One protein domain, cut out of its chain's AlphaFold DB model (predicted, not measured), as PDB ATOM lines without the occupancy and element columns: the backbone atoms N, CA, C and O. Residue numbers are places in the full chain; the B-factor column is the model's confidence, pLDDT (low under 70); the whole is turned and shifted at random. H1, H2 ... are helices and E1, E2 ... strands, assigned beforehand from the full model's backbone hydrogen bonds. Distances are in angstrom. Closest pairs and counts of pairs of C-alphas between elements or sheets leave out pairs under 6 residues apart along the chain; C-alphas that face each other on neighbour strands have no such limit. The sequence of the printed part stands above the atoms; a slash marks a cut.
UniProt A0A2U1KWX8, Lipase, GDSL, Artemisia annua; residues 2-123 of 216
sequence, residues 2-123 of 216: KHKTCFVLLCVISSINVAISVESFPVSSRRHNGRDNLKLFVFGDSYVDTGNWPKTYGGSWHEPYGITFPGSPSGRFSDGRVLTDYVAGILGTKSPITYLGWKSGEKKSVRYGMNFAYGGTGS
ATOM      1  N   LYS A   2      36.265  18.343 -41.290       35.31
ATOM      2  CA  LYS A   2      35.697  17.014 -40.996       35.31
ATOM      3  C   LYS A   2      35.097  17.064 -39.590       35.31
ATOM      4  O   LYS A   2      35.826  17.358 -38.645       35.31
ATOM      5  N   HIS A   3      33.786  16.866 -39.478       32.22
ATOM      6  CA  HIS A   3      33.082  16.810 -38.200       32.22
ATOM      7  C   HIS A   3      33.690  15.690 -37.341       32.22
ATOM      8  O   HIS A   3      33.800  14.553 -37.793       32.22
ATOM      9  N   LYS A   4      34.150  16.035 -36.133       37.94
ATOM     10  CA  LYS A   4      34.436  15.055 -35.082       37.94
ATOM     11  C   LYS A   4      33.075  14.619 -34.549       37.94
ATOM     12  O   LYS A   4      32.352  15.463 -34.027       37.94
ATOM     13  N   THR A   5      32.704  13.358 -34.717       41.25
ATOM     14  CA  THR A   5      31.454  12.845 -34.149       41.25
ATOM     15  C   THR A   5      31.808  12.105 -32.862       41.25
ATOM     16  O   THR A   5      32.271  10.965 -32.910       41.25
ATOM     17  N   CYS A   6      31.671  12.778 -31.715       37.88
ATOM     18  CA  CYS A   6      31.634  12.106 -30.413       37.88
ATOM     19  C   CYS A   6      30.230  11.546 -30.218       37.88
ATOM     20  O   CYS A   6      29.255  12.294 -30.278       37.88
ATOM     21  N   PHE A   7      30.135  10.242 -29.986       42.62
ATOM     22  CA  PHE A   7      28.903   9.619 -29.525       42.62
ATOM     23  C   PHE A   7      29.104   9.311 -28.046       42.62
ATOM     24  O   PHE A   7      29.784   8.357 -27.681       42.62
ATOM     25  N   VAL A   8      28.534  10.145 -27.179       42.91
ATOM     26  CA  VAL A   8      28.457   9.824 -25.754       42.91
ATOM     27  C   VAL A   8      27.275   8.874 -25.589       42.91
ATOM     28  O   VAL A   8      26.120   9.294 -25.665       42.91
ATOM     29  N   LEU A   9      27.557   7.581 -25.425       44.66
ATOM     30  CA  LEU A   9      26.529   6.601 -25.104       44.66
ATOM     31  C   LEU A   9      26.325   6.600 -23.586       44.66
ATOM     32  O   LEU A   9      26.926   5.818 -22.853       44.66
ATOM     33  N   LEU A  10      25.462   7.494 -23.110       44.50
ATOM     34  CA  LEU A  10      24.992   7.489 -21.726       44.50
ATOM     35  C   LEU A  10      24.029   6.314 -21.522       44.50
ATOM     36  O   LEU A  10      22.811   6.463 -21.591       44.50
ATOM     37  N   CYS A  11      24.576   5.126 -21.274       40.25
ATOM     38  CA  CYS A  11      23.816   4.011 -20.718       40.25
ATOM     39  C   CYS A  11      23.559   4.270 -19.230       40.25
ATOM     40  O   CYS A  11      24.140   3.613 -18.373       40.25
ATOM     41  N   VAL A  12      22.674   5.221 -18.923       41.34
ATOM     42  CA  VAL A  12      22.110   5.350 -17.577       41.34
ATOM     43  C   VAL A  12      21.068   4.246 -17.427       41.34
ATOM     44  O   VAL A  12      19.880   4.440 -17.678       41.34
ATOM     45  N   ILE A  13      21.518   3.038 -17.091       44.28
ATOM     46  CA  ILE A  13      20.613   2.025 -16.547       44.28
ATOM     47  C   ILE A  13      20.233   2.576 -15.173       44.28
ATOM     48  O   ILE A  13      21.126   2.879 -14.390       44.28
ATOM     49  N   SER A  14      18.943   2.791 -14.902       41.84
ATOM     50  CA  SER A  14      18.419   3.646 -13.814       41.84
ATOM     51  C   SER A  14      18.770   3.227 -12.372       41.84
ATOM     52  O   SER A  14      18.155   3.705 -11.425       41.84
ATOM     53  N   SER A  15      19.712   2.309 -12.205       44.78
ATOM     54  CA  SER A  15      20.187   1.726 -10.956       44.78
ATOM     55  C   SER A  15      21.709   1.505 -10.930       44.78
ATOM     56  O   SER A  15      22.211   0.997  -9.934       44.78
ATOM     57  N   ILE A  16      22.454   1.874 -11.983       50.16
ATOM     58  CA  ILE A  16      23.906   1.657 -12.075       50.16
ATOM     59  C   ILE A  16      24.583   2.977 -12.470       50.16
ATOM     60  O   ILE A  16      24.278   3.545 -13.521       50.16
ATOM     61  N   ASN A  17      25.496   3.476 -11.631       60.53
ATOM     62  CA  ASN A  17      26.246   4.717 -11.860       60.53
ATOM     63  C   ASN A  17      27.350   4.499 -12.909       60.53
ATOM     64  O   ASN A  17      28.537   4.525 -12.597       60.53
ATOM     65  N   VAL A  18      26.960   4.247 -14.159       62.47
ATOM     66  CA  VAL A  18      27.883   3.968 -15.267       62.47
ATOM     67  C   VAL A  18      27.772   5.040 -16.341       62.47
ATOM     68  O   VAL A  18      26.688   5.328 -16.848       62.47
ATOM     69  N   ALA A  19      28.918   5.581 -16.749       65.81
ATOM     70  CA  ALA A  19      29.034   6.459 -17.903       65.81
ATOM     71  C   ALA A  19      30.131   5.956 -18.849       65.81
ATOM     72  O   ALA A  19      31.273   5.720 -18.452       65.81
ATOM     73  N   ILE A  20      29.788   5.810 -20.129       69.00
ATOM     74  CA  ILE A  20      30.718   5.387 -21.174       69.00
ATOM     75  C   ILE A  20      30.718   6.435 -22.291       69.00
ATOM     76  O   ILE A  20      29.703   6.699 -22.932       69.00
ATOM     77  N   SER A  21      31.878   7.028 -22.548       66.69
ATOM     78  CA  SER A  21      32.087   7.982 -23.634       66.69
ATOM     79  C   SER A  21      32.889   7.338 -24.762       66.69
ATOM     80  O   SER A  21      33.926   6.715 -24.520       66.69
ATOM     81  N   VAL A  22      32.411   7.477 -26.003       69.38
ATOM     82  CA  VAL A  22      33.081   6.965 -27.203       69.38
ATOM     83  C   VAL A  22      33.497   8.132 -28.089       69.38
ATOM     84  O   VAL A  22      32.670   8.894 -28.599       69.38
ATOM     85  N   GLU A  23      34.796   8.227 -28.345       65.06
ATOM     86  CA  GLU A  23      35.357   9.238 -29.234       65.06
ATOM     87  C   GLU A  23      35.907   8.606 -30.512       65.06
ATOM     88  O   GLU A  23      36.694   7.657 -30.470       65.06
ATOM     89  N   SER A  24      35.512   9.158 -31.664       64.12
ATOM     90  CA  SER A  24      36.024   8.750 -32.974       64.12
ATOM     91  C   SER A  24      37.047   9.756 -33.504       64.12
ATOM     92  O   SER A  24      36.791  10.961 -33.576       64.12
ATOM     93  N   PHE A  25      38.227   9.266 -33.899       61.66
ATOM     94  CA  PHE A  25      39.300  10.110 -34.430       61.66
ATOM     95  C   PHE A  25      39.492   9.898 -35.939       61.66
ATOM     96  O   PHE A  25      39.548   8.759 -36.408       61.66
ATOM     97  N   PRO A  26      39.629  10.974 -36.738       51.59
ATOM     98  CA  PRO A  26      39.907  10.840 -38.159       51.59
ATOM     99  C   PRO A  26      41.331  10.311 -38.371       51.59
ATOM    100  O   PRO A  26      42.302  10.952 -37.971       51.59
ATOM    101  N   VAL A  27      41.466   9.173 -39.050       55.28
ATOM    102  CA  VAL A  27      42.774   8.632 -39.443       55.28
ATOM    103  C   VAL A  27      43.228   9.202 -40.781       55.28
ATOM    104  O   VAL A  27      42.491   9.198 -41.769       55.28
ATOM    105  N   SER A  28      44.468   9.698 -40.804       50.34
ATOM    106  CA  SER A  28      45.197   9.980 -42.040       50.34
ATOM    107  C   SER A  28      45.483   8.654 -42.740       50.34
ATOM    108  O   SER A  28      46.005   7.726 -42.128       50.34
ATOM    109  N   SER A  29      45.091   8.552 -44.005       47.56
ATOM    110  CA  SER A  29      45.106   7.346 -44.833       47.56
ATOM    111  C   SER A  29      46.464   6.629 -44.855       47.56
ATOM    112  O   SER A  29      47.289   6.857 -45.739       47.56
ATOM    113  N   ARG A  30      46.676   5.700 -43.921       50.03
ATOM    114  CA  ARG A  30      47.578   4.552 -44.064       50.03
ATOM    115  C   ARG A  30      46.857   3.330 -43.506       50.03
ATOM    116  O   ARG A  30      46.412   3.344 -42.368       50.03
ATOM    117  N   ARG A  31      46.693   2.331 -44.376       45.41
ATOM    118  CA  ARG A  31      46.054   1.012 -44.219       45.41
ATOM    119  C   ARG A  31      45.995   0.451 -42.779       45.41
ATOM    120  O   ARG A  31      46.720  -0.481 -42.451       45.41
ATOM    121  N   HIS A  32      45.067   0.939 -41.963       52.03
ATOM    122  CA  HIS A  32      44.597   0.259 -40.759       52.03
ATOM    123  C   HIS A  32      43.080   0.107 -40.856       52.03
ATOM    124  O   HIS A  32      42.388   1.029 -41.289       52.03
ATOM    125  N   ASN A  33      42.580  -1.086 -40.516       51.00
ATOM    126  CA  ASN A  33      41.150  -1.384 -40.454       51.00
ATOM    127  C   ASN A  33      40.445  -0.280 -39.655       51.00
ATOM    128  O   ASN A  33      40.884   0.049 -38.556       51.00
ATOM    129  N   GLY A  34      39.347   0.272 -40.180       48.28
ATOM    130  CA  GLY A  34      38.651   1.452 -39.633       48.28
ATOM    131  C   GLY A  34      38.100   1.337 -38.199       48.28
ATOM    132  O   GLY A  34      37.423   2.253 -37.748       48.28
ATOM    133  N   ARG A  35      38.389   0.242 -37.487       53.31
ATOM    134  CA  ARG A  35      37.998  -0.049 -36.099       53.31
ATOM    135  C   ARG A  35      39.045   0.379 -35.057       53.31
ATOM    136  O   ARG A  35      38.732   0.458 -33.879       53.31
ATOM    137  N   ASP A  36      40.259   0.728 -35.481       59.28
ATOM    138  CA  ASP A  36      41.377   1.130 -34.605       59.28
ATOM    139  C   ASP A  36      41.348   2.615 -34.163       59.28
ATOM    140  O   ASP A  36      42.325   3.124 -33.604       59.28
ATOM    141  N   ASN A  37      40.241   3.315 -34.426       69.19
ATOM    142  CA  ASN A  37      40.134   4.778 -34.317       69.19
ATOM    143  C   ASN A  37      39.186   5.237 -33.205       69.19
ATOM    144  O   ASN A  37      38.941   6.438 -33.062       69.19
ATOM    145  N   LEU A  38      38.614   4.277 -32.476       76.38
ATOM    146  CA  LEU A  38      37.670   4.509 -31.396       76.38
ATOM    147  C   LEU A  38      38.398   4.446 -30.059       76.38
ATOM    148  O   LEU A  38      39.095   3.468 -29.769       76.38
ATOM    149  N   LYS A  39      38.201   5.482 -29.248       78.56
ATOM    150  CA  LYS A  39      38.638   5.513 -27.854       78.56
ATOM    151  C   LYS A  39      37.433   5.443 -26.940       78.56
ATOM    152  O   LYS A  39      36.445   6.136 -27.173       78.56
ATOM    153  N   LEU A  40      37.549   4.613 -25.914       79.06
ATOM    154  CA  LEU A  40      36.546   4.436 -24.883       79.06
ATOM    155  C   LEU A  40      37.031   5.085 -23.588       79.06
ATOM    156  O   LEU A  40      38.089   4.722 -23.078       79.06
ATOM    157  N   PHE A  41      36.260   6.025 -23.058       79.62
ATOM    158  CA  PHE A  41      36.476   6.587 -21.731       79.62
ATOM    159  C   PHE A  41      35.354   6.119 -20.818       79.62
ATOM    160  O   PHE A  41      34.181   6.359 -21.101       79.62
ATOM    161  N   VAL A  42      35.715   5.390 -19.771       77.69
ATOM    162  CA  VAL A  42      34.757   4.673 -18.924       77.69
ATOM    163  C   VAL A  42      34.836   5.201 -17.505       77.69
ATOM    164  O   VAL A  42      35.926   5.276 -16.947       77.69
ATOM    165  N   PHE A  43      33.680   5.511 -16.929       78.62
ATOM    166  CA  PHE A  43      33.515   5.953 -15.551       78.62
ATOM    167  C   PHE A  43      32.415   5.125 -14.887       78.62
ATOM    168  O   PHE A  43      31.410   4.790 -15.523       78.62
ATOM    169  N   GLY A  44      32.600   4.804 -13.612       75.56
ATOM    170  CA  GLY A  44      31.614   4.076 -12.823       75.56
ATOM    171  C   GLY A  44      32.248   3.191 -11.761       75.56
ATOM    172  O   GLY A  44      33.331   3.485 -11.256       75.56
ATOM    173  N   ASP A  45      31.564   2.101 -11.449       78.94
ATOM    174  CA  ASP A  45      31.886   1.201 -10.347       78.94
ATOM    175  C   ASP A  45      32.397  -0.172 -10.829       78.94
ATOM    176  O   ASP A  45      32.901  -0.332 -11.948       78.94
ATOM    177  N   SER A  46      32.271  -1.186  -9.972       80.88
ATOM    178  CA  SER A  46      32.686  -2.565 -10.234       80.88
ATOM    179  C   SER A  46      32.070  -3.176 -11.500       80.88
ATOM    180  O   SER A  46      32.696  -4.052 -12.095       80.88
ATOM    181  N   TYR A  47      30.907  -2.706 -11.969       82.31
ATOM    182  CA  TYR A  47      30.263  -3.220 -13.186       82.31
ATOM    183  C   TYR A  47      31.016  -2.874 -14.477       82.31
ATOM    184  O   TYR A  47      30.805  -3.509 -15.517       82.31
ATOM    185  N   VAL A  48      31.881  -1.862 -14.427       85.81
ATOM    186  CA  VAL A  48      32.666  -1.375 -15.568       85.81
ATOM    187  C   VAL A  48      34.164  -1.309 -15.288       85.81
ATOM    188  O   VAL A  48      34.936  -1.098 -16.229       85.81
ATOM    189  N   ASP A  49      34.595  -1.547 -14.051       89.06
ATOM    190  CA  ASP A  49      36.005  -1.637 -13.682       89.06
ATOM    191  C   ASP A  49      36.667  -2.894 -14.275       89.06
ATOM    192  O   ASP A  49      36.209  -4.028 -14.128       89.06
ATOM    193  N   THR A  50      37.782  -2.674 -14.970       93.06
ATOM    194  CA  THR A  50      38.599  -3.718 -15.599       93.06
ATOM    195  C   THR A  50      39.919  -3.976 -14.872       93.06
ATOM    196  O   THR A  50      40.767  -4.672 -15.432       93.06
ATOM    197  N   GLY A  51      40.117  -3.397 -13.682       91.06
ATOM    198  CA  GLY A  51      41.283  -3.633 -12.828       91.06
ATOM    199  C   GLY A  51      41.928  -2.388 -12.214       91.06
ATOM    200  O   GLY A  51      43.146  -2.364 -12.059       91.06
ATOM    201  N   ASN A  52      41.152  -1.354 -11.885       84.81
ATOM    202  CA  ASN A  52      41.606  -0.222 -11.075       84.81
ATOM    203  C   ASN A  52      41.586  -0.519  -9.568       84.81
ATOM    204  O   ASN A  52      42.146   0.262  -8.812       84.81
ATOM    205  N   TRP A  53      41.008  -1.629  -9.101       81.44
ATOM    206  CA  TRP A  53      41.183  -2.048  -7.705       81.44
ATOM    207  C   TRP A  53      42.652  -2.428  -7.426       81.44
ATOM    208  O   TRP A  53      43.242  -3.161  -8.227       81.44
ATOM    209  N   PRO A  54      43.284  -1.996  -6.320       78.19
ATOM    210  CA  PRO A  54      44.664  -2.371  -6.027       78.19
ATOM    211  C   PRO A  54      44.808  -3.862  -5.691       78.19
ATOM    212  O   PRO A  54      44.079  -4.413  -4.868       78.19
ATOM    213  N   LYS A  55      45.815  -4.516  -6.285       82.31
ATOM    214  CA  LYS A  55      46.128  -5.941  -6.046       82.31
ATOM    215  C   LYS A  55      46.395  -6.275  -4.579       82.31
ATOM    216  O   LYS A  55      46.107  -7.383  -4.149       82.31
ATOM    217  N   THR A  56      46.947  -5.328  -3.824       72.25
ATOM    218  CA  THR A  56      47.318  -5.491  -2.411       72.25
ATOM    219  C   THR A  56      46.127  -5.766  -1.497       72.25
ATOM    220  O   THR A  56      46.317  -6.356  -0.441       72.25
ATOM    221  N   TYR A  57      44.912  -5.384  -1.901       70.12
ATOM    222  CA  TYR A  57      43.687  -5.588  -1.120       70.12
ATOM    223  C   TYR A  57      42.920  -6.866  -1.500       70.12
ATOM    224  O   TYR A  57      41.814  -7.086  -1.018       70.12
ATOM    225  N   GLY A  58      43.467  -7.698  -2.389       62.31
ATOM    226  CA  GLY A  58      42.968  -9.040  -2.691       62.31
ATOM    227  C   GLY A  58      41.703  -9.147  -3.558       62.31
ATOM    228  O   GLY A  58      41.725  -9.897  -4.522       62.31
ATOM    229  N   GLY A  59      40.655  -8.355  -3.308       78.62
ATOM    230  CA  GLY A  59      39.322  -8.373  -3.956       78.62
ATOM    231  C   GLY A  59      39.177  -9.044  -5.338       78.62
ATOM    232  O   GLY A  59      39.159 -10.266  -5.460       78.62
ATOM    233  N   SER A  60      39.042  -8.254  -6.408       84.12
ATOM    234  CA  SER A  60      38.869  -8.761  -7.787       84.12
ATOM    235  C   SER A  60      40.131  -9.399  -8.403       84.12
ATOM    236  O   SER A  60      40.184  -9.694  -9.603       84.12
ATOM    237  N   TRP A  61      41.171  -9.600  -7.589       87.38
ATOM    238  CA  TRP A  61      42.448 -10.214  -7.959       87.38
ATOM    239  C   TRP A  61      42.625 -11.622  -7.374       87.38
ATOM    240  O   TRP A  61      43.703 -12.204  -7.513       87.38
ATOM    241  N   HIS A  62      41.566 -12.188  -6.796       85.00
ATOM    242  CA  HIS A  62      41.500 -13.570  -6.331       85.00
ATOM    243  C   HIS A  62      40.408 -14.366  -7.046       85.00
ATOM    244  O   HIS A  62      39.516 -13.808  -7.685       85.00
ATOM    245  N   GLU A  63      40.489 -15.690  -6.956       81.62
ATOM    246  CA  GLU A  63      39.403 -16.565  -7.393       81.62
ATOM    247  C   GLU A  63      38.141 -16.308  -6.543       81.62
ATOM    248  O   GLU A  63      38.264 -15.974  -5.363       81.62
ATOM    249  N   PRO A  64      36.929 -16.413  -7.120       84.62
ATOM    250  CA  PRO A  64      36.614 -16.982  -8.433       84.62
ATOM    251  C   PRO A  64      36.672 -15.986  -9.607       84.62
ATOM    252  O   PRO A  64      36.212 -16.304 -10.699       84.62
ATOM    253  N   TYR A  65      37.196 -14.770  -9.427       82.69
ATOM    254  CA  TYR A  65      37.175 -13.768 -10.492       82.69
ATOM    255  C   TYR A  65      38.094 -14.131 -11.665       82.69
ATOM    256  O   TYR A  65      39.240 -14.546 -11.500       82.69
ATOM    257  N   GLY A  66      37.598 -13.894 -12.876       85.88
ATOM    258  CA  GLY A  66      38.324 -14.076 -14.121       85.88
ATOM    259  C   GLY A  66      38.591 -15.515 -14.578       85.88
ATOM    260  O   GLY A  66      39.340 -15.653 -15.548       85.88
ATOM    261  N   ILE A  67      38.031 -16.562 -13.952       86.88
ATOM    262  CA  ILE A  67      38.260 -17.963 -14.363       86.88
ATOM    263  C   ILE A  67      37.666 -18.210 -15.755       86.88
ATOM    264  O   ILE A  67      38.347 -18.755 -16.624       86.88
ATOM    265  N   THR A  68      36.440 -17.755 -16.020       85.12
ATOM    266  CA  THR A  68      35.830 -17.857 -17.359       85.12
ATOM    267  C   THR A  68      36.516 -16.931 -18.370       85.12
ATOM    268  O   THR A  68      36.751 -17.306 -19.522       85.12
ATOM    269  N   PHE A  69      36.842 -15.698 -17.975       87.69
ATOM    270  CA  PHE A  69      37.627 -14.773 -18.794       87.69
ATOM    271  C   PHE A  69      38.378 -13.770 -17.909       87.69
ATOM    272  O   PHE A  69      37.733 -13.048 -17.154       87.69
ATOM    273  N   PRO A  70      39.702 -13.598 -18.068       92.62
ATOM    274  CA  PRO A  70      40.554 -14.128 -19.140       92.62
ATOM    275  C   PRO A  70      41.173 -15.520 -18.888       92.62
ATOM    276  O   PRO A  70      42.046 -15.913 -19.659       92.62
ATOM    277  N   GLY A  71      40.756 -16.252 -17.854       93.31
ATOM    278  CA  GLY A  71      41.374 -17.511 -17.405       93.31
ATOM    279  C   GLY A  71      42.174 -17.384 -16.102       93.31
ATOM    280  O   GLY A  71      42.807 -18.343 -15.674       93.31
ATOM    281  N   SER A  72      42.194 -16.193 -15.501       94.12
ATOM    282  CA  SER A  72      42.830 -15.888 -14.217       94.12
ATOM    283  C   SER A  72      42.305 -14.548 -13.683       94.12
ATOM    284  O   SER A  72      41.900 -13.701 -14.493       94.12
ATOM    285  N   PRO A  73      42.413 -14.270 -12.371       91.69
ATOM    286  CA  PRO A  73      42.034 -12.975 -11.819       91.69
ATOM    287  C   PRO A  73      42.709 -11.802 -12.537       91.69
ATOM    288  O   PRO A  73      43.923 -11.783 -12.761       91.69
ATOM    289  N   SER A  74      41.899 -10.820 -12.941       90.94
ATOM    290  CA  SER A  74      42.333  -9.700 -13.792       90.94
ATOM    291  C   SER A  74      41.958  -8.321 -13.253       90.94
ATOM    292  O   SER A  74      42.174  -7.329 -13.947       90.94
ATOM    293  N   GLY A  75      41.384  -8.256 -12.049       89.56
ATOM    294  CA  GLY A  75      40.879  -7.023 -11.451       89.56
ATOM    295  C   GLY A  75      39.441  -6.673 -11.857       89.56
ATOM    296  O   GLY A  75      38.895  -5.678 -11.383       89.56
ATOM    297  N   ARG A  76      38.804  -7.495 -12.700       91.38
ATOM    298  CA  ARG A  76      37.368  -7.431 -13.005       91.38
ATOM    299  C   ARG A  76      36.563  -8.026 -11.860       91.38
ATOM    300  O   ARG A  76      36.847  -9.141 -11.437       91.38
ATOM    301  N   PHE A  77      35.505  -7.344 -11.439       87.06
ATOM    302  CA  PHE A  77      34.541  -7.866 -10.464       87.06
ATOM    303  C   PHE A  77      33.536  -8.820 -11.133       87.06
ATOM    304  O   PHE A  77      32.323  -8.663 -11.037       87.06
ATOM    305  N   SER A  78      34.052  -9.787 -11.888       84.25
ATOM    306  CA  SER A  78      33.286 -10.839 -12.551       84.25
ATOM    307  C   SER A  78      34.179 -12.057 -12.795       84.25
ATOM    308  O   SER A  78      35.387 -11.919 -12.990       84.25
ATOM    309  N   ASP A  79      33.588 -13.252 -12.821       77.25
ATOM    310  CA  ASP A  79      34.250 -14.458 -13.336       77.25
ATOM    311  C   ASP A  79      34.596 -14.328 -14.842       77.25
ATOM    312  O   ASP A  79      35.499 -14.973 -15.374       77.25
ATOM    313  N   GLY A  80      33.908 -13.429 -15.550       88.38
ATOM    314  CA  GLY A  80      34.128 -13.186 -16.966       88.38
ATOM    315  C   GLY A  80      34.303 -11.714 -17.327       88.38
ATOM    316  O   GLY A  80      34.963 -10.921 -16.658       88.38
ATOM    317  N   ARG A  81      33.725 -11.353 -18.470       91.44
ATOM    318  CA  ARG A  81      33.733  -9.987 -19.003       91.44
ATOM    319  C   ARG A  81      32.824  -9.069 -18.188       91.44
ATOM    320  O   ARG A  81      31.728  -9.470 -17.806       91.44
ATOM    321  N   VAL A  82      33.242  -7.816 -18.028       87.50
ATOM    322  CA  VAL A  82      32.418  -6.725 -17.472       87.50
ATOM    323  C   VAL A  82      31.824  -5.869 -18.596       87.50
ATOM    324  O   VAL A  82      32.202  -6.024 -19.762       87.50
ATOM    325  N   LEU A  83      30.900  -4.950 -18.285       87.00
ATOM    326  CA  LEU A  83      30.169  -4.162 -19.295       87.00
ATOM    327  C   LEU A  83      31.109  -3.428 -20.268       87.00
ATOM    328  O   LEU A  83      30.872  -3.426 -21.476       87.00
ATOM    329  N   THR A  84      32.227  -2.905 -19.766       89.12
ATOM    330  CA  THR A  84      33.293  -2.293 -20.572       89.12
ATOM    331  C   THR A  84      33.813  -3.210 -21.679       89.12
ATOM    332  O   THR A  84      34.008  -2.761 -22.808       89.12
ATOM    333  N   ASP A  85      34.011  -4.499 -21.395       93.19
ATOM    334  CA  ASP A  85      34.514  -5.452 -22.386       93.19
ATOM    335  C   ASP A  85      33.471  -5.765 -23.457       93.19
ATOM    336  O   ASP A  85      33.822  -5.935 -24.626       93.19
ATOM    337  N   TYR A  86      32.194  -5.844 -23.071       86.75
ATOM    338  CA  TYR A  86      31.101  -6.049 -24.017       86.75
ATOM    339  C   TYR A  86      30.946  -4.842 -24.939       86.75
ATOM    340  O   TYR A  86      30.888  -5.017 -26.155       86.75
ATOM    341  N   VAL A  87      30.961  -3.622 -24.390       84.19
ATOM    342  CA  VAL A  87      30.890  -2.390 -25.190       84.19
ATOM    343  C   VAL A  87      32.088  -2.288 -26.133       84.19
ATOM    344  O   VAL A  87      31.904  -2.057 -27.327       84.19
ATOM    345  N   ALA A  88      33.306  -2.532 -25.644       87.81
ATOM    346  CA  ALA A  88      34.494  -2.558 -26.493       87.81
ATOM    347  C   ALA A  88      34.366  -3.599 -27.623       87.81
ATOM    348  O   ALA A  88      34.656  -3.288 -28.779       87.81
ATOM    349  N   GLY A  89      33.864  -4.798 -27.309       85.94
ATOM    350  CA  GLY A  89      33.612  -5.862 -28.281       85.94
ATOM    351  C   GLY A  89      32.589  -5.482 -29.354       85.94
ATOM    352  O   GLY A  89      32.859  -5.675 -30.539       85.94
ATOM    353  N   ILE A  90      31.459  -4.879 -28.964       83.06
ATOM    354  CA  ILE A  90      30.420  -4.380 -29.886       83.06
ATOM    355  C   ILE A  90      30.995  -3.303 -30.815       83.06
ATOM    356  O   ILE A  90      30.734  -3.310 -32.018       83.06
ATOM    357  N   LEU A  91      31.823  -2.407 -30.275       79.56
ATOM    358  CA  LEU A  91      32.496  -1.352 -31.038       79.56
ATOM    359  C   LEU A  91      33.681  -1.871 -31.876       79.56
ATOM    360  O   LEU A  91      34.270  -1.114 -32.649       79.56
ATOM    361  N   GLY A  92      34.042  -3.152 -31.747       84.94
ATOM    362  CA  GLY A  92      35.176  -3.755 -32.441       84.94
ATOM    363  C   GLY A  92      36.534  -3.181 -32.021       84.94
ATOM    364  O   GLY A  92      37.478  -3.233 -32.811       84.94
ATOM    365  N   THR A  93      36.623  -2.626 -30.810       85.31
ATOM    366  CA  THR A  93      37.847  -2.093 -30.195       85.31
ATOM    367  C   THR A  93      38.281  -2.970 -29.011       85.31
ATOM    368  O   THR A  93      37.642  -3.974 -28.692       85.31
ATOM    369  N   LYS A  94      39.403  -2.638 -28.367       89.75
ATOM    370  CA  LYS A  94      39.840  -3.308 -27.133       89.75
ATOM    371  C   LYS A  94      39.377  -2.530 -25.909       89.75
ATOM    372  O   LYS A  94      39.190  -1.319 -25.986       89.75
ATOM    373  N   SER A  95      39.253  -3.222 -24.779       90.50
ATOM    374  CA  SER A  95      39.001  -2.563 -23.500       90.50
ATOM    375  C   SER A  95      40.110  -1.536 -23.218       90.50
ATOM    376  O   SER A  95      41.289  -1.838 -23.451       90.50
ATOM    377  N   PRO A  96      39.747  -0.324 -22.773       89.56
ATOM    378  CA  PRO A  96      40.706   0.734 -22.490       89.56
ATOM    379  C   PRO A  96      41.667   0.352 -21.356       89.56
ATOM    380  O   PRO A  96      41.389  -0.543 -20.557       89.56
ATOM    381  N   ILE A  97      42.818   1.031 -21.284       87.88
ATOM    382  CA  ILE A  97      43.766   0.836 -20.178       87.88
ATOM    383  C   ILE A  97      43.161   1.367 -18.874       87.88
ATOM    384  O   ILE A  97      42.544   2.427 -18.865       87.88
ATOM    385  N   THR A  98      43.349   0.653 -17.770       89.44
ATOM    386  CA  THR A  98      42.994   1.117 -16.421       89.44
ATOM    387  C   THR A  98      43.881   2.291 -16.007       89.44
ATOM    388  O   THR A  98      45.099   2.224 -16.200       89.44
ATOM    389  N   TYR A  99      43.307   3.323 -15.396       79.62
ATOM    390  CA  TYR A  99      44.048   4.469 -14.866       79.62
ATOM    391  C   TYR A  99      45.163   4.065 -13.882       79.62
ATOM    392  O   TYR A  99      46.296   4.525 -14.037       79.62
ATOM    393  N   LEU A 100      44.905   3.151 -12.933       77.44
ATOM    394  CA  LEU A 100      45.953   2.681 -12.018       77.44
ATOM    395  C   LEU A 100      47.068   1.940 -12.753       77.44
ATOM    396  O   LEU A 100      48.236   2.225 -12.516       77.44
ATOM    397  N   GLY A 101      46.730   1.050 -13.689       79.06
ATOM    398  CA  GLY A 101      47.731   0.378 -14.524       79.06
ATOM    399  C   GLY A 101      48.626   1.376 -15.269       79.06
ATOM    400  O   GLY A 101      49.850   1.248 -15.247       79.06
ATOM    401  N   TRP A 102      48.037   2.421 -15.861       79.31
ATOM    402  CA  TRP A 102      48.792   3.503 -16.501       79.31
ATOM    403  C   TRP A 102      49.722   4.224 -15.512       79.31
ATOM    404  O   TRP A 102      50.914   4.376 -15.787       79.31
ATOM    405  N   LYS A 103      49.205   4.609 -14.337       71.62
ATOM    406  CA  LYS A 103      49.958   5.300 -13.276       71.62
ATOM    407  C   LYS A 103      51.101   4.448 -12.710       71.62
ATOM    408  O   LYS A 103      52.171   4.974 -12.424       71.62
ATOM    409  N   SER A 104      50.906   3.135 -12.605       73.31
ATOM    410  CA  SER A 104      51.919   2.160 -12.178       73.31
ATOM    411  C   SER A 104      52.962   1.844 -13.258       73.31
ATOM    412  O   SER A 104      53.811   0.975 -13.063       73.31
ATOM    413  N   GLY A 105      52.930   2.541 -14.397       69.69
ATOM    414  CA  GLY A 105      53.932   2.414 -15.448       69.69
ATOM    415  C   GLY A 105      53.673   1.273 -16.426       69.69
ATOM    416  O   GLY A 105      54.584   0.912 -17.181       69.69
ATOM    417  N   GLU A 106      52.456   0.711 -16.479       68.12
ATOM    418  CA  GLU A 106      52.086  -0.159 -17.592       68.12
ATOM    419  C   GLU A 106      52.188   0.647 -18.889       68.12
ATOM    420  O   GLU A 106      51.360   1.503 -19.195       68.12
ATOM    421  N   LYS A 107      53.200   0.339 -19.708       57.66
ATOM    422  CA  LYS A 107      53.436   0.976 -21.015       57.66
ATOM    423  C   LYS A 107      52.394   0.586 -22.074       57.66
ATOM    424  O   LYS A 107      52.673   0.627 -23.273       57.66
ATOM    425  N   LYS A 108      51.199   0.158 -21.661       62.25
ATOM    426  CA  LYS A 108      50.090  -0.076 -22.579       62.25
ATOM    427  C   LYS A 108      49.674   1.280 -23.148       62.25
ATOM    428  O   LYS A 108      49.548   2.279 -22.449       62.25
ATOM    429  N   SER A 109      49.514   1.328 -24.463       64.19
ATOM    430  CA  SER A 109      49.120   2.555 -25.146       64.19
ATOM    431  C   SER A 109      47.676   2.916 -24.786       64.19
ATOM    432  O   SER A 109      46.792   2.070 -24.917       64.19
ATOM    433  N   VAL A 110      47.410   4.193 -24.478       72.19
ATOM    434  CA  VAL A 110      46.057   4.802 -24.380       72.19
ATOM    435  C   VAL A 110      45.314   4.844 -25.732       72.19
ATOM    436  O   VAL A 110      44.373   5.613 -25.939       72.19
ATOM    437  N   ARG A 111      45.749   4.024 -26.698       77.25
ATOM    438  CA  ARG A 111      45.216   3.915 -28.058       77.25
ATOM    439  C   ARG A 111      43.715   3.661 -28.073       77.25
ATOM    440  O   ARG A 111      43.041   4.203 -28.938       77.25
ATOM    441  N   TYR A 112      43.226   2.863 -27.128       82.00
ATOM    442  CA  TYR A 112      41.824   2.452 -27.037       82.00
ATOM    443  C   TYR A 112      41.030   3.253 -25.992       82.00
ATOM    444  O   TYR A 112      39.879   2.933 -25.726       82.00
ATOM    445  N   GLY A 113      41.619   4.321 -25.438       80.50
ATOM    446  CA  GLY A 113      41.038   5.135 -24.365       80.50
ATOM    447  C   GLY A 113      41.469   4.688 -22.965       80.50
ATOM    448  O   GLY A 113      42.461   3.964 -22.833       80.50
ATOM    449  N   MET A 114      40.746   5.142 -21.937       81.62
ATOM    450  CA  MET A 114      41.084   4.949 -20.520       81.62
ATOM    451  C   MET A 114      39.857   4.574 -19.674       81.62
ATOM    452  O   MET A 114      38.771   5.116 -19.859       81.62
ATOM    453  N   ASN A 115      40.040   3.637 -18.746       87.62
ATOM    454  CA  ASN A 115      39.048   3.251 -17.754       87.62
ATOM    455  C   ASN A 115      39.372   3.908 -16.407       87.62
ATOM    456  O   ASN A 115      40.416   3.613 -15.819       87.62
ATOM    457  N   PHE A 116      38.469   4.755 -15.926       80.81
ATOM    458  CA  PHE A 116      38.514   5.425 -14.626       80.81
ATOM    459  C   PHE A 116      37.563   4.794 -13.603       80.81
ATOM    460  O   PHE A 116      37.522   5.237 -12.461       80.81
ATOM    461  N   ALA A 117      36.790   3.776 -13.989       81.69
ATOM    462  CA  ALA A 117      35.898   3.095 -13.064       81.69
ATOM    463  C   ALA A 117      36.669   2.437 -11.920       81.69
ATOM    464  O   ALA A 117      37.752   1.904 -12.150       81.69
ATOM    465  N   TYR A 118      36.105   2.446 -10.715       80.50
ATOM    466  CA  TYR A 118      36.762   1.927  -9.518       80.50
ATOM    467  C   TYR A 118      35.794   1.053  -8.719       80.50
ATOM    468  O   TYR A 118      34.733   1.514  -8.289       80.50
ATOM    469  N   GLY A 119      36.144  -0.220  -8.524       68.69
ATOM    470  CA  GLY A 119      35.345  -1.154  -7.729       68.69
ATOM    471  C   GLY A 119      35.081  -0.668  -6.302       68.69
ATOM    472  O   GLY A 119      35.953  -0.079  -5.674       68.69
ATOM    473  N   GLY A 120      33.870  -0.899  -5.788       60.59
ATOM    474  CA  GLY A 120      33.469  -0.457  -4.443       60.59
ATOM    475  C   GLY A 120      32.885   0.962  -4.367       60.59
ATOM    476  O   GLY A 120      32.564   1.421  -3.279       60.59
ATOM    477  N   THR A 121      32.707   1.649  -5.502       53.81
ATOM    478  CA  THR A 121      32.037   2.968  -5.570       53.81
ATOM    479  C   THR A 121      30.515   2.888  -5.765       53.81
ATOM    480  O   THR A 121      29.838   3.915  -5.787       53.81
ATOM    481  N   GLY A 122      29.959   1.676  -5.880       42.09
ATOM    482  CA  GLY A 122      28.516   1.446  -5.931       42.09
ATOM    483  C   GLY A 122      27.862   1.815  -4.598       42.09
ATOM    484  O   GLY A 122      28.299   1.382  -3.536       42.09
ATOM    485  N   SER A 123      26.826   2.647  -4.653       38.69
ATOM    486  CA  SER A 123      26.116   3.207  -3.505       38.69
ATOM    487  C   SER A 123      25.459   2.136  -2.626       38.69
ATOM    488  O   SER A 123      24.347   1.695  -2.913       38.69
TER     489      SER A 123
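This is residues 2 to 123 of the 216 residues of the protein "Lipase, GDSL" of Artemisia annua (UniProt A0A2U1KWX8). Little regular structure: a small four-stranded sheet has H1 over one face, long loops, and residues 28 to 33 sticking out. The printed part has 122 residues, 32 in named elements, class mixed: E1 E2 E3 H1 H2 E4 along the chain. The mixed sheet runs E1, E2, E3, E4. The whole is compact, radius of gyration of the C-alphas 14.9 A, spanning 46 by 34 by 26 A.

E1, residues 6 to 9, begins at C-alpha 6 (31.634, 12.106, -30.413). E2, residues 19 to 24, measures 16.8 A; E3, residues 38 to 43, 16.4 A. H1 is residues 83 to 90, H2 99 to 103; E4, 113 to 115, ends at C-alpha 115 (39.048, 3.251, -17.754).

Hairpins E1-E2 and E2-E3 form a meander, antiparallel neighbours in succession; N 7 to O 22 is 3.2 A, N 21 to O 41 2.8 A. Parallel E3 and E4, N 114 to O 40 2.9 A, with H1 and H2 between, form a strand-helix-strand unit, crossover right-handed. H1 is on the sheet, height 9.9 A; its closest C-alphas to E3 are Thr 84 and Val 42, 7.3 A. H2 only grazes the sheet. In both helices every O i to N i+4 pair is within hydrogen-bond range.

Links E2 to E3 and E3 to H1 are long; the printed part has no cut. Residues 2 to 37 are among 47 with pLDDT under 70.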